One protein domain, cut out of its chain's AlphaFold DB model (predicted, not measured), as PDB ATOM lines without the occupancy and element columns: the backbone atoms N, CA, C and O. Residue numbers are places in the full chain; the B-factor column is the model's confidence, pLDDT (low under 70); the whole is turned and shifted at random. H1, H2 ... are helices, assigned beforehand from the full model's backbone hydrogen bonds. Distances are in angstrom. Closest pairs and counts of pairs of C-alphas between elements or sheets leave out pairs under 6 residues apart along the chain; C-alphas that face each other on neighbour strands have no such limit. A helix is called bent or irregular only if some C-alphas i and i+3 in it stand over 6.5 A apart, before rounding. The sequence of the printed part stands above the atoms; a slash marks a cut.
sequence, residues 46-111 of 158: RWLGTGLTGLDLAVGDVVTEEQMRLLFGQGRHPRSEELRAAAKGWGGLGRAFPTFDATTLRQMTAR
ATOM      1  N   ARG A  46      12.478  68.887  76.853       80.00
ATOM      2  CA  ARG A  46      13.190  70.042  76.289       80.00
ATOM      3  C   ARG A  46      12.962  71.300  77.112       80.00
ATOM      4  O   ARG A  46      11.855  71.541  77.592       80.00
ATOM      5  N   TRP A  47      14.000  72.120  77.228       82.19
ATOM      6  CA  TRP A  47      13.917  73.432  77.855       82.19
ATOM      7  C   TRP A  47      13.000  74.356  77.044       82.19
ATOM      8  O   TRP A  47      13.113  74.459  75.823       82.19
ATOM      9  N   LEU A  48      12.085  75.047  77.724       76.81
ATOM     10  CA  LEU A  48      11.147  75.997  77.125       76.81
ATOM     11  C   LEU A  48      11.101  77.290  77.952       76.81
ATOM     12  O   LEU A  48      11.319  77.274  79.162       76.81
ATOM     13  N   GLY A  49      10.750  78.402  77.303       78.88
ATOM     14  CA  GLY A  49      10.491  79.685  77.962       78.88
ATOM     15  C   GLY A  49      11.599  80.728  77.795       78.88
ATOM     16  O   GLY A  49      12.750  80.427  77.499       78.88
ATOM     17  N   THR A  50      11.232  81.992  77.990       76.12
ATOM     18  CA  THR A  50      12.114  83.155  77.780       76.12
ATOM     19  C   THR A  50      13.108  83.389  78.920       76.12
ATOM     20  O   THR A  50      14.064  84.138  78.752       76.12
ATOM     21  N   GLY A  51      12.914  82.740  80.072       77.69
ATOM     22  CA  GLY A  51      13.823  82.831  81.222       77.69
ATOM     23  C   GLY A  51      15.151  82.087  81.039       77.69
ATOM     24  O   GLY A  51      16.067  82.284  81.832       77.69
ATOM     25  N   LEU A  52      15.276  81.264  79.992       81.62
ATOM     26  CA  LEU A  52      16.473  80.461  79.717       81.62
ATOM     27  C   LEU A  52      17.687  81.299  79.316       81.62
ATOM     28  O   LEU A  52      18.815  80.891  79.582       81.62
ATOM     29  N   THR A  53      17.470  82.496  78.764       78.12
ATOM     30  CA  THR A  53      18.551  83.429  78.414       78.12
ATOM     31  C   THR A  53      19.403  83.791  79.631       78.12
ATOM     32  O   THR A  53      20.609  83.957  79.505       78.12
ATOM     33  N   GLY A  54      18.801  83.869  80.824       78.50
ATOM     34  CA  GLY A  54      19.531  84.121  82.073       78.50
ATOM     35  C   GLY A  54      20.286  82.905  82.621       78.50
ATOM     36  O   GLY A  54      21.013  83.041  83.599       78.50
ATOM     37  N   LEU A  55      20.101  81.730  82.015       79.88
ATOM     38  CA  LEU A  55      20.741  80.464  82.382       79.88
ATOM     39  C   LEU A  55      21.711  79.967  81.297       79.88
ATOM     40  O   LEU A  55      22.141  78.815  81.334       79.88
ATOM     41  N   ASP A  56      22.002  80.805  80.293       83.25
ATOM     42  CA  ASP A  56      22.795  80.443  79.112       83.25
ATOM     43  C   ASP A  56      22.305  79.140  78.429       83.25
ATOM     44  O   ASP A  56      23.083  78.402  77.820       83.25
ATOM     45  N   LEU A  57      21.005  78.839  78.532       84.00
ATOM     46  CA  LEU A  57      20.353  77.676  77.925       84.00
ATOM     47  C   LEU A  57      19.541  78.105  76.704       84.00
ATOM     48  O   LEU A  57      18.952  79.189  76.687       84.00
ATOM     49  N   ALA A  58      19.471  77.242  75.690       81.12
ATOM     50  CA  ALA A  58      18.629  77.481  74.529       81.12
ATOM     51  C   ALA A  58      17.273  76.782  74.673       81.12
ATOM     52  O   ALA A  58      17.138  75.704  75.256       81.12
ATOM     53  N   VAL A  59      16.240  77.402  74.102       79.44
ATOM     54  CA  VAL A  59      14.944  76.740  73.923       79.44
ATOM     55  C   VAL A  59      15.145  75.525  73.021       79.44
ATOM     56  O   VAL A  59      15.744  75.633  71.954       79.44
ATOM     57  N   GLY A  60      14.610  74.381  73.432       76.25
ATOM     58  CA  GLY A  60      14.748  73.126  72.706       76.25
ATOM     59  C   GLY A  60      15.939  72.275  73.146       76.25
ATOM     60  O   GLY A  60      15.977  71.108  72.753       76.25
ATOM     61  N   ASP A  61      16.851  72.793  73.977       77.00
ATOM     62  CA  ASP A  61      17.930  71.990  74.562       77.00
ATOM     63  C   ASP A  61      17.347  70.824  75.364       77.00
ATOM     64  O   ASP A  61      16.322  70.962  76.037       77.00
ATOM     65  N   VAL A  62      18.010  69.671  75.298       74.38
ATOM     66  CA  VAL A  62      17.616  68.496  76.076       74.38
ATOM     67  C   VAL A  62      17.867  68.757  77.560       74.38
ATOM     68  O   VAL A  62      18.937  69.219  77.958       74.38
ATOM     69  N   VAL A  63      16.866  68.447  78.376       75.31
ATOM     70  CA  VAL A  63      16.945  68.488  79.834       75.31
ATOM     71  C   VAL A  63      17.650  67.227  80.315       75.31
ATOM     72  O   VAL A  63      17.213  66.116  80.024       75.31
ATOM     73  N   THR A  64      18.725  67.398  81.082       75.06
ATOM     74  CA  THR A  64      19.420  66.283  81.742       75.06
ATOM     75  C   THR A  64      19.019  66.175  83.213       75.06
ATOM     76  O   THR A  64      18.598  67.151  83.842       75.06
ATOM     77  N   GLU A  65      19.159  64.982  83.792       69.12
ATOM     78  CA  GLU A  65      18.850  64.738  85.207       69.12
ATOM     79  C   GLU A  65      19.716  65.594  86.144       69.12
ATOM     80  O   GLU A  65      19.225  66.181  87.111       69.12
ATOM     81  N   GLU A  66      21.000  65.731  85.818       68.69
ATOM     82  CA  GLU A  66      21.960  66.525  86.583       68.69
ATOM     83  C   GLU A  66      21.565  68.007  86.626       68.69
ATOM     84  O   GLU A  66      21.535  68.615  87.700       68.69
ATOM     85  N   GLN A  67      21.151  68.566  85.486       75.31
ATOM     86  CA  GLN A  67      20.647  69.938  85.400       75.31
ATOM     87  C   GLN A  67      19.401  70.151  86.273       75.31
ATOM     88  O   GLN A  67      19.288  71.176  86.951       75.31
ATOM     89  N   MET A  68      18.481  69.181  86.298       75.00
ATOM     90  CA  MET A  68      17.283  69.229  87.143       75.00
ATOM     91  C   MET A  68      17.635  69.174  88.633       75.00
ATOM     92  O   MET A  68      17.092  69.951  89.425       75.00
ATOM     93  N   ARG A  69      18.575  68.300  89.014       70.00
ATOM     94  CA  ARG A  69      19.088  68.179  90.385       70.00
ATOM     95  C   ARG A  69      19.728  69.485  90.854       70.00
ATOM     96  O   ARG A  69      19.447  69.938  91.965       70.00
ATOM     97  N   LEU A  70      20.564  70.100  90.018       75.81
ATOM     98  CA  LEU A  70      21.237  71.358  90.338       75.81
ATOM     99  C   LEU A  70      20.234  72.503  90.493       75.81
ATOM    100  O   LEU A  70      20.254  73.194  91.513       75.81
ATOM    101  N   LEU A  71      19.308  72.659  89.545       82.00
ATOM    102  CA  LEU A  71      18.362  73.774  89.544       82.00
ATOM    103  C   LEU A  71      17.306  73.663  90.646       82.00
ATOM    104  O   LEU A  71      17.138  74.586  91.443       82.00
ATOM    105  N   PHE A  72      16.596  72.538  90.708       69.81
ATOM    106  CA  PHE A  72      15.439  72.386  91.593       69.81
ATOM    107  C   PHE A  72      15.781  71.745  92.936       69.81
ATOM    108  O   PHE A  72      15.114  72.036  93.930       69.81
ATOM    109  N   GLY A  73      16.809  70.895  92.981       69.25
ATOM    110  CA  GLY A  73      17.273  70.276  94.221       69.25
ATOM    111  C   GLY A  73      18.192  71.197  95.021       69.25
ATOM    112  O   GLY A  73      18.027  71.334  96.230       69.25
ATOM    113  N   GLN A  74      19.145  71.851  94.352       71.75
ATOM    114  CA  GLN A  74      20.197  72.627  95.022       71.75
ATOM    115  C   GLN A  74      20.060  74.145  94.858       71.75
ATOM    116  O   GLN A  74      20.767  74.888  95.537       71.75
ATOM    117  N   GLY A  75      19.171  74.632  93.984       79.62
ATOM    118  CA  GLY A  75      19.055  76.067  93.694       79.62
ATOM    119  C   GLY A  75      20.303  76.649  93.020       79.62
ATOM    120  O   GLY A  75      20.634  77.820  93.211       79.62
ATOM    121  N   ARG A  76      21.038  75.824  92.273       80.31
ATOM    122  CA  ARG A  76      22.268  76.191  91.570       80.31
ATOM    123  C   ARG A  76      22.029  76.265  90.071       80.31
ATOM    124  O   ARG A  76      21.072  75.702  89.548       80.31
ATOM    125  N   HIS A  77      22.918  76.960  89.373       85.44
ATOM    126  CA  HIS A  77      22.870  77.024  87.920       85.44
ATOM    127  C   HIS A  77      22.903  75.601  87.314       85.44
ATOM    128  O   HIS A  77      23.718  74.790  87.771       85.44
ATOM    129  N   PRO A  78      22.084  75.282  86.288       84.25
ATOM    130  CA  PRO A  78      22.017  73.943  85.686       84.25
ATOM    131  C   PRO A  78      23.364  73.415  85.175       84.25
ATOM    132  O   PRO A  78      23.574  72.214  85.106       84.25
ATOM    133  N   ARG A  79      24.283  74.323  84.837       84.75
ATOM    134  CA  ARG A  79      25.647  74.032  84.370       84.75
ATOM    135  C   ARG A  79      26.736  74.363  85.400       84.75
ATOM    136  O   ARG A  79      27.882  74.601  85.044       84.75
ATOM    137  N   SER A  80      26.384  74.458  86.684       83.44
ATOM    138  CA  SER A  80      27.327  74.880  87.740       83.44
ATOM    139  C   SER A  80      28.415  73.858  88.083       83.44
ATOM    140  O   SER A  80      29.357  74.218  88.787       83.44
ATOM    141  N   GLU A  81      28.303  72.615  87.612       81.50
ATOM    142  CA  GLU A  81      29.332  71.574  87.772       81.50
ATOM    143  C   GLU A  81      30.252  71.455  86.535       81.50
ATOM    144  O   GLU A  81      31.227  70.710  86.555       81.50
ATOM    145  N   GLU A  82      30.019  72.244  85.479       83.62
ATOM    146  CA  GLU A  82      30.899  72.272  84.308       83.62
ATOM    147  C   GLU A  82      32.237  72.970  84.605       83.62
ATOM    148  O   GLU A  82      32.302  73.958  85.336       83.62
ATOM    149  N   LEU A  83      33.311  72.551  83.927       78.94
ATOM    150  CA  LEU A  83      34.644  73.173  84.028       78.94
ATOM    151  C   LEU A  83      34.629  74.692  83.783       78.94
ATOM    152  O   LEU A  83      35.409  75.441  84.369       78.94
ATOM    153  N   ARG A  84      33.734  75.161  82.905       81.75
ATOM    154  CA  ARG A  84      33.595  76.582  82.555       81.75
ATOM    155  C   ARG A  84      32.738  77.369  83.547       81.75
ATOM    156  O   ARG A  84      32.698  78.594  83.441       81.75
ATOM    157  N   ALA A  85      32.091  76.710  84.510       80.88
ATOM    158  CA  ALA A  85      31.183  77.345  85.457       80.88
ATOM    159  C   ALA A  85      31.862  78.475  86.237       80.88
ATOM    160  O   ALA A  85      31.303  79.563  86.350       80.88
ATOM    161  N   ALA A  86      33.102  78.258  86.688       78.06
ATOM    162  CA  ALA A  86      33.879  79.269  87.403       78.06
ATOM    163  C   ALA A  86      34.145  80.517  86.543       78.06
ATOM    164  O   ALA A  86      33.942  81.638  86.999       78.06
ATOM    165  N   ALA A  87      34.527  80.331  85.276       81.69
ATOM    166  CA  ALA A  87      34.784  81.432  84.345       81.69
ATOM    167  C   ALA A  87      33.506  82.196  83.956       81.69
ATOM    168  O   ALA A  87      33.560  83.385  83.651       81.69
ATOM    169  N   LYS A  88      32.355  81.518  83.968       82.75
ATOM    170  CA  LYS A  88      31.036  82.099  83.685       82.75
ATOM    171  C   LYS A  88      30.333  82.667  84.922       82.75
ATOM    172  O   LYS A  88      29.275  83.273  84.784       82.75
ATOM    173  N   GLY A  89      30.892  82.474  86.118       81.94
ATOM    174  CA  GLY A  89      30.242  82.846  87.378       81.94
ATOM    175  C   GLY A  89      28.977  82.030  87.678       81.94
ATOM    176  O   GLY A  89      28.133  82.463  88.460       81.94
ATOM    177  N   TRP A  90      28.816  80.856  87.062       82.44
ATOM    178  CA  TRP A  90      27.671  79.979  87.287       82.44
ATOM    179  C   TRP A  90      27.789  79.306  88.659       82.44
ATOM    180  O   TRP A  90      28.577  78.384  88.858       82.44
ATOM    181  N   GLY A  91      26.989  79.770  89.617       77.25
ATOM    182  CA  GLY A  91      27.028  79.317  91.007       77.25
ATOM    183  C   GLY A  91      25.635  79.123  91.600       77.25
ATOM    184  O   GLY A  91      24.744  78.560  90.960       77.25
ATOM    185  N   GLY A  92      25.443  79.564  92.842       79.25
ATOM    186  CA  GLY A  92      24.117  79.608  93.457       79.25
ATOM    187  C   GLY A  92      23.248  80.665  92.779       79.25
ATOM    188  O   GLY A  92      23.651  81.821  92.688       79.25
ATOM    189  N   LEU A  93      22.045  80.290  92.339       77.00
ATOM    190  CA  LEU A  93      21.060  81.227  91.778       77.00
ATOM    191  C   LEU A  93      20.279  81.980  92.872       77.00
ATOM    192  O   LEU A  93      19.314  82.688  92.594       77.00
ATOM    193  N   GLY A  94      20.687  81.814  94.131       67.44
ATOM    194  CA  GLY A  94      20.024  82.339  95.315       67.44
ATOM    195  C   GLY A  94      20.097  81.327  96.453       67.44
ATOM    196  O   GLY A  94      20.986  80.474  96.490       67.44
ATOM    197  N   ARG A  95      19.155  81.402  97.397       54.94
ATOM    198  CA  ARG A  95      19.002  80.334  98.390       54.94
ATOM    199  C   ARG A  95      18.328  79.131  97.749       54.94
ATOM    200  O   ARG A  95      17.332  79.293  97.045       54.94
ATOM    201  N   ALA A  96      18.844  77.941  98.057       53.38
ATOM    202  CA  ALA A  96      18.143  76.699  97.779       53.38
ATOM    203  C   ALA A  96      16.702  76.807  98.285       53.38
ATOM    204  O   ALA A  96      16.437  77.373  99.354       53.38
ATOM    205  N   PHE A  97      15.778  76.289  97.486       48.62
ATOM    206  CA  PHE A  97      14.373  76.231  97.835       48.62
ATOM    207  C   PHE A  97      14.224  75.542  99.204       48.62
ATOM    208  O   PHE A  97      14.677  74.406  99.354       48.62
ATOM    209  N   PRO A  98      13.645  76.210 100.220       46.66
ATOM    210  CA  PRO A  98      13.591  75.655 101.563       46.66
ATOM    211  C   PRO A  98      12.767  74.367 101.562       46.66
ATOM    212  O   PRO A  98      11.594  74.359 101.190       46.66
ATOM    213  N   THR A  99      13.399  73.272 101.976       50.44
ATOM    214  CA  THR A  99      12.733  71.998 102.232       50.44
ATOM    215  C   THR A  99      11.950  72.132 103.527       50.44
ATOM    216  O   THR A  99      12.536  72.313 104.597       50.44
ATOM    217  N   PHE A 100      10.630  72.055 103.441       46.25
ATOM    218  CA  PHE A 100       9.773  72.021 104.618       46.25
ATOM    219  C   PHE A 100       9.260  70.602 104.816       46.25
ATOM    220  O   PHE A 100       8.737  70.004 103.876       46.25
ATOM    221  N   ASP A 101       9.352  70.091 106.042       47.19
ATOM    222  CA  ASP A 101       8.535  68.945 106.428       47.19
ATOM    223  C   ASP A 101       7.044  69.315 106.299       47.19
ATOM    224  O   ASP A 101       6.663  70.490 106.428       47.19
ATOM    225  N   ALA A 102       6.187  68.325 106.045       53.03
ATOM    226  CA  ALA A 102       4.748  68.526 105.872       53.03
ATOM    227  C   ALA A 102       4.119  69.327 107.031       53.03
ATOM    228  O   ALA A 102       3.203  70.130 106.818       53.03
ATOM    229  N   THR A 103       4.647  69.160 108.245       47.34
ATOM    230  CA  THR A 103       4.197  69.868 109.450       47.34
ATOM    231  C   THR A 103       4.567  71.352 109.414       47.34
ATOM    232  O   THR A 103       3.721  72.220 109.646       47.34
ATOM    233  N   THR A 104       5.812  71.669 109.052       52.72
ATOM    234  CA  THR A 104       6.318  73.047 108.964       52.72
ATOM    235  C   THR A 104       5.645  73.821 107.831       52.72
ATOM    236  O   THR A 104       5.296  74.991 108.003       52.72
ATOM    237  N   LEU A 105       5.371  73.165 106.698       45.69
ATOM    238  CA  LEU A 105       4.674  73.780 105.567       45.69
ATOM    239  C   LEU A 105       3.235  74.186 105.930       45.69
ATOM    240  O   LEU A 105       2.794  75.283 105.572       45.69
ATOM    241  N   ARG A 106       2.509  73.339 106.677       51.22
ATOM    242  CA  ARG A 106       1.160  73.655 107.184       51.22
ATOM    243  C   ARG A 106       1.179  74.850 108.132       51.22
ATOM    244  O   ARG A 106       0.360  75.753 107.978       51.22
ATOM    245  N   GLN A 107       2.130  74.887 109.065       46.97
ATOM    246  CA  GLN A 107       2.254  75.974 110.041       46.97
ATOM    247  C   GLN A 107       2.614  77.313 109.381       46.97
ATOM    248  O   GLN A 107       2.023  78.342 109.710       46.97
ATOM    249  N   MET A 108       3.527  77.312 108.407       50.31
ATOM    250  CA  MET A 108       3.882  78.521 107.657       50.31
ATOM    251  C   MET A 108       2.747  79.010 106.756       50.31
ATOM    252  O   MET A 108       2.485  80.210 106.716       50.31
ATOM    253  N   THR A 109       2.035  78.099 106.083       52.28
ATOM    254  CA  THR A 109       0.865  78.453 105.263       52.28
ATOM    255  C   THR A 109      -0.234  79.057 106.133       52.28
ATOM    256  O   THR A 109      -0.750  80.117 105.793       52.28
ATOM    257  N   ALA A 110      -0.522  78.449 107.292       47.59
ATOM    258  CA  ALA A 110      -1.492  78.964 108.254       47.59
ATOM    259  C   ALA A 110      -1.111  80.364 108.771       47.59
ATOM    260  O   ALA A 110      -1.962  81.251 108.852       47.59
ATOM    261  N   ARG A 111       0.178  80.599 109.056       47.78
ATOM    262  CA  ARG A 111       0.678  81.907 109.505       47.78
ATOM    263  C   ARG A 111       0.621  82.969 108.398       47.78
ATOM    264  O   ARG A 111       0.225  84.094 108.680       47.78
TER     265      ARG A 111
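Overview. This is residues 46 to 111 of the 158 residues of the protein "TrwC domain-containing protein" of Serinicoccus sp. CNJ-927 (UniProt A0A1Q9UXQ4). The longest helix, H4, lies at the far end of a tail, well away from a loose body of loops that holds three short helices, H1, H2 and H3, set apart from one another. A long stretch with no named element, residues 89 to 101, leads from the body to H4, and residues 101 to 107 stick out free. The printed part has 66 residues with four named helices, in the order H1, H2, H3, H4, and no named strand; the class is all helix, though under half of the residues, 29 of 66, are in named elements. The whole is loose, with a radius of gyration of the C-alphas of 14.7 A, and elongated, spanning 41 by 25 by 19 A, with the tail and H4 making much of the length.

Along the chain. H4 is residues 102 to 111, 14.5 A from first to last C-alpha; C-alpha 102 is at (4.748, 68.526, 105.872) and C-alpha 111 at (0.678, 81.907, 109.505). H2 is residues 65 to 73, 10.7 A long, with C-alpha 65 at (18.850, 64.738, 85.207). H1 is residues 50 to 55, 10.1 A long, and begins at C-alpha 50, (12.114, 83.155, 77.780). H1 is neither bent nor irregular, but only just: C-alphas 50 and 53 are 6.5 A apart. H3 is the short run of residues 85 to 88, 5.1 A long.

Arrangement. H4 touches no helix and is apart from H1, H2 and H3, with no C-alpha of the one within 8 A of the other. Residues 101 to 107, of which 102 to 107 belong to H4, stand free: no C-alpha 8 or more apart along the chain comes within 10 A of theirs. By the same 8 A test H2 is apart from H1 and from H3, and H1 is apart from H3. In the backbones of H2 and H4 every O i to N i+4 pair is within hydrogen-bond range. In H1 0 of 2 such pairs are, beside 2 of 3 O i to N i+3 pairs; H3 is too short for an O i to N i+4 pair, and its one O i to N i+3 pair is within range.

Size, cuts and confidence. The two C-alphas farthest apart are those of Leu 83 and Ala 110, 43.9 A. The printed part, residues 46 to 111, has no cut. The links H2 to H3, 11 residues, and H3 to H4, 13 residues, are long; the link H1 to H2, 9 residues, is short. The mean pLDDT of the printed part is 70.9, and 22 residues are under 70: 65 to 66, 72 to 73 and 94 to 111; H4 has a mean of 49.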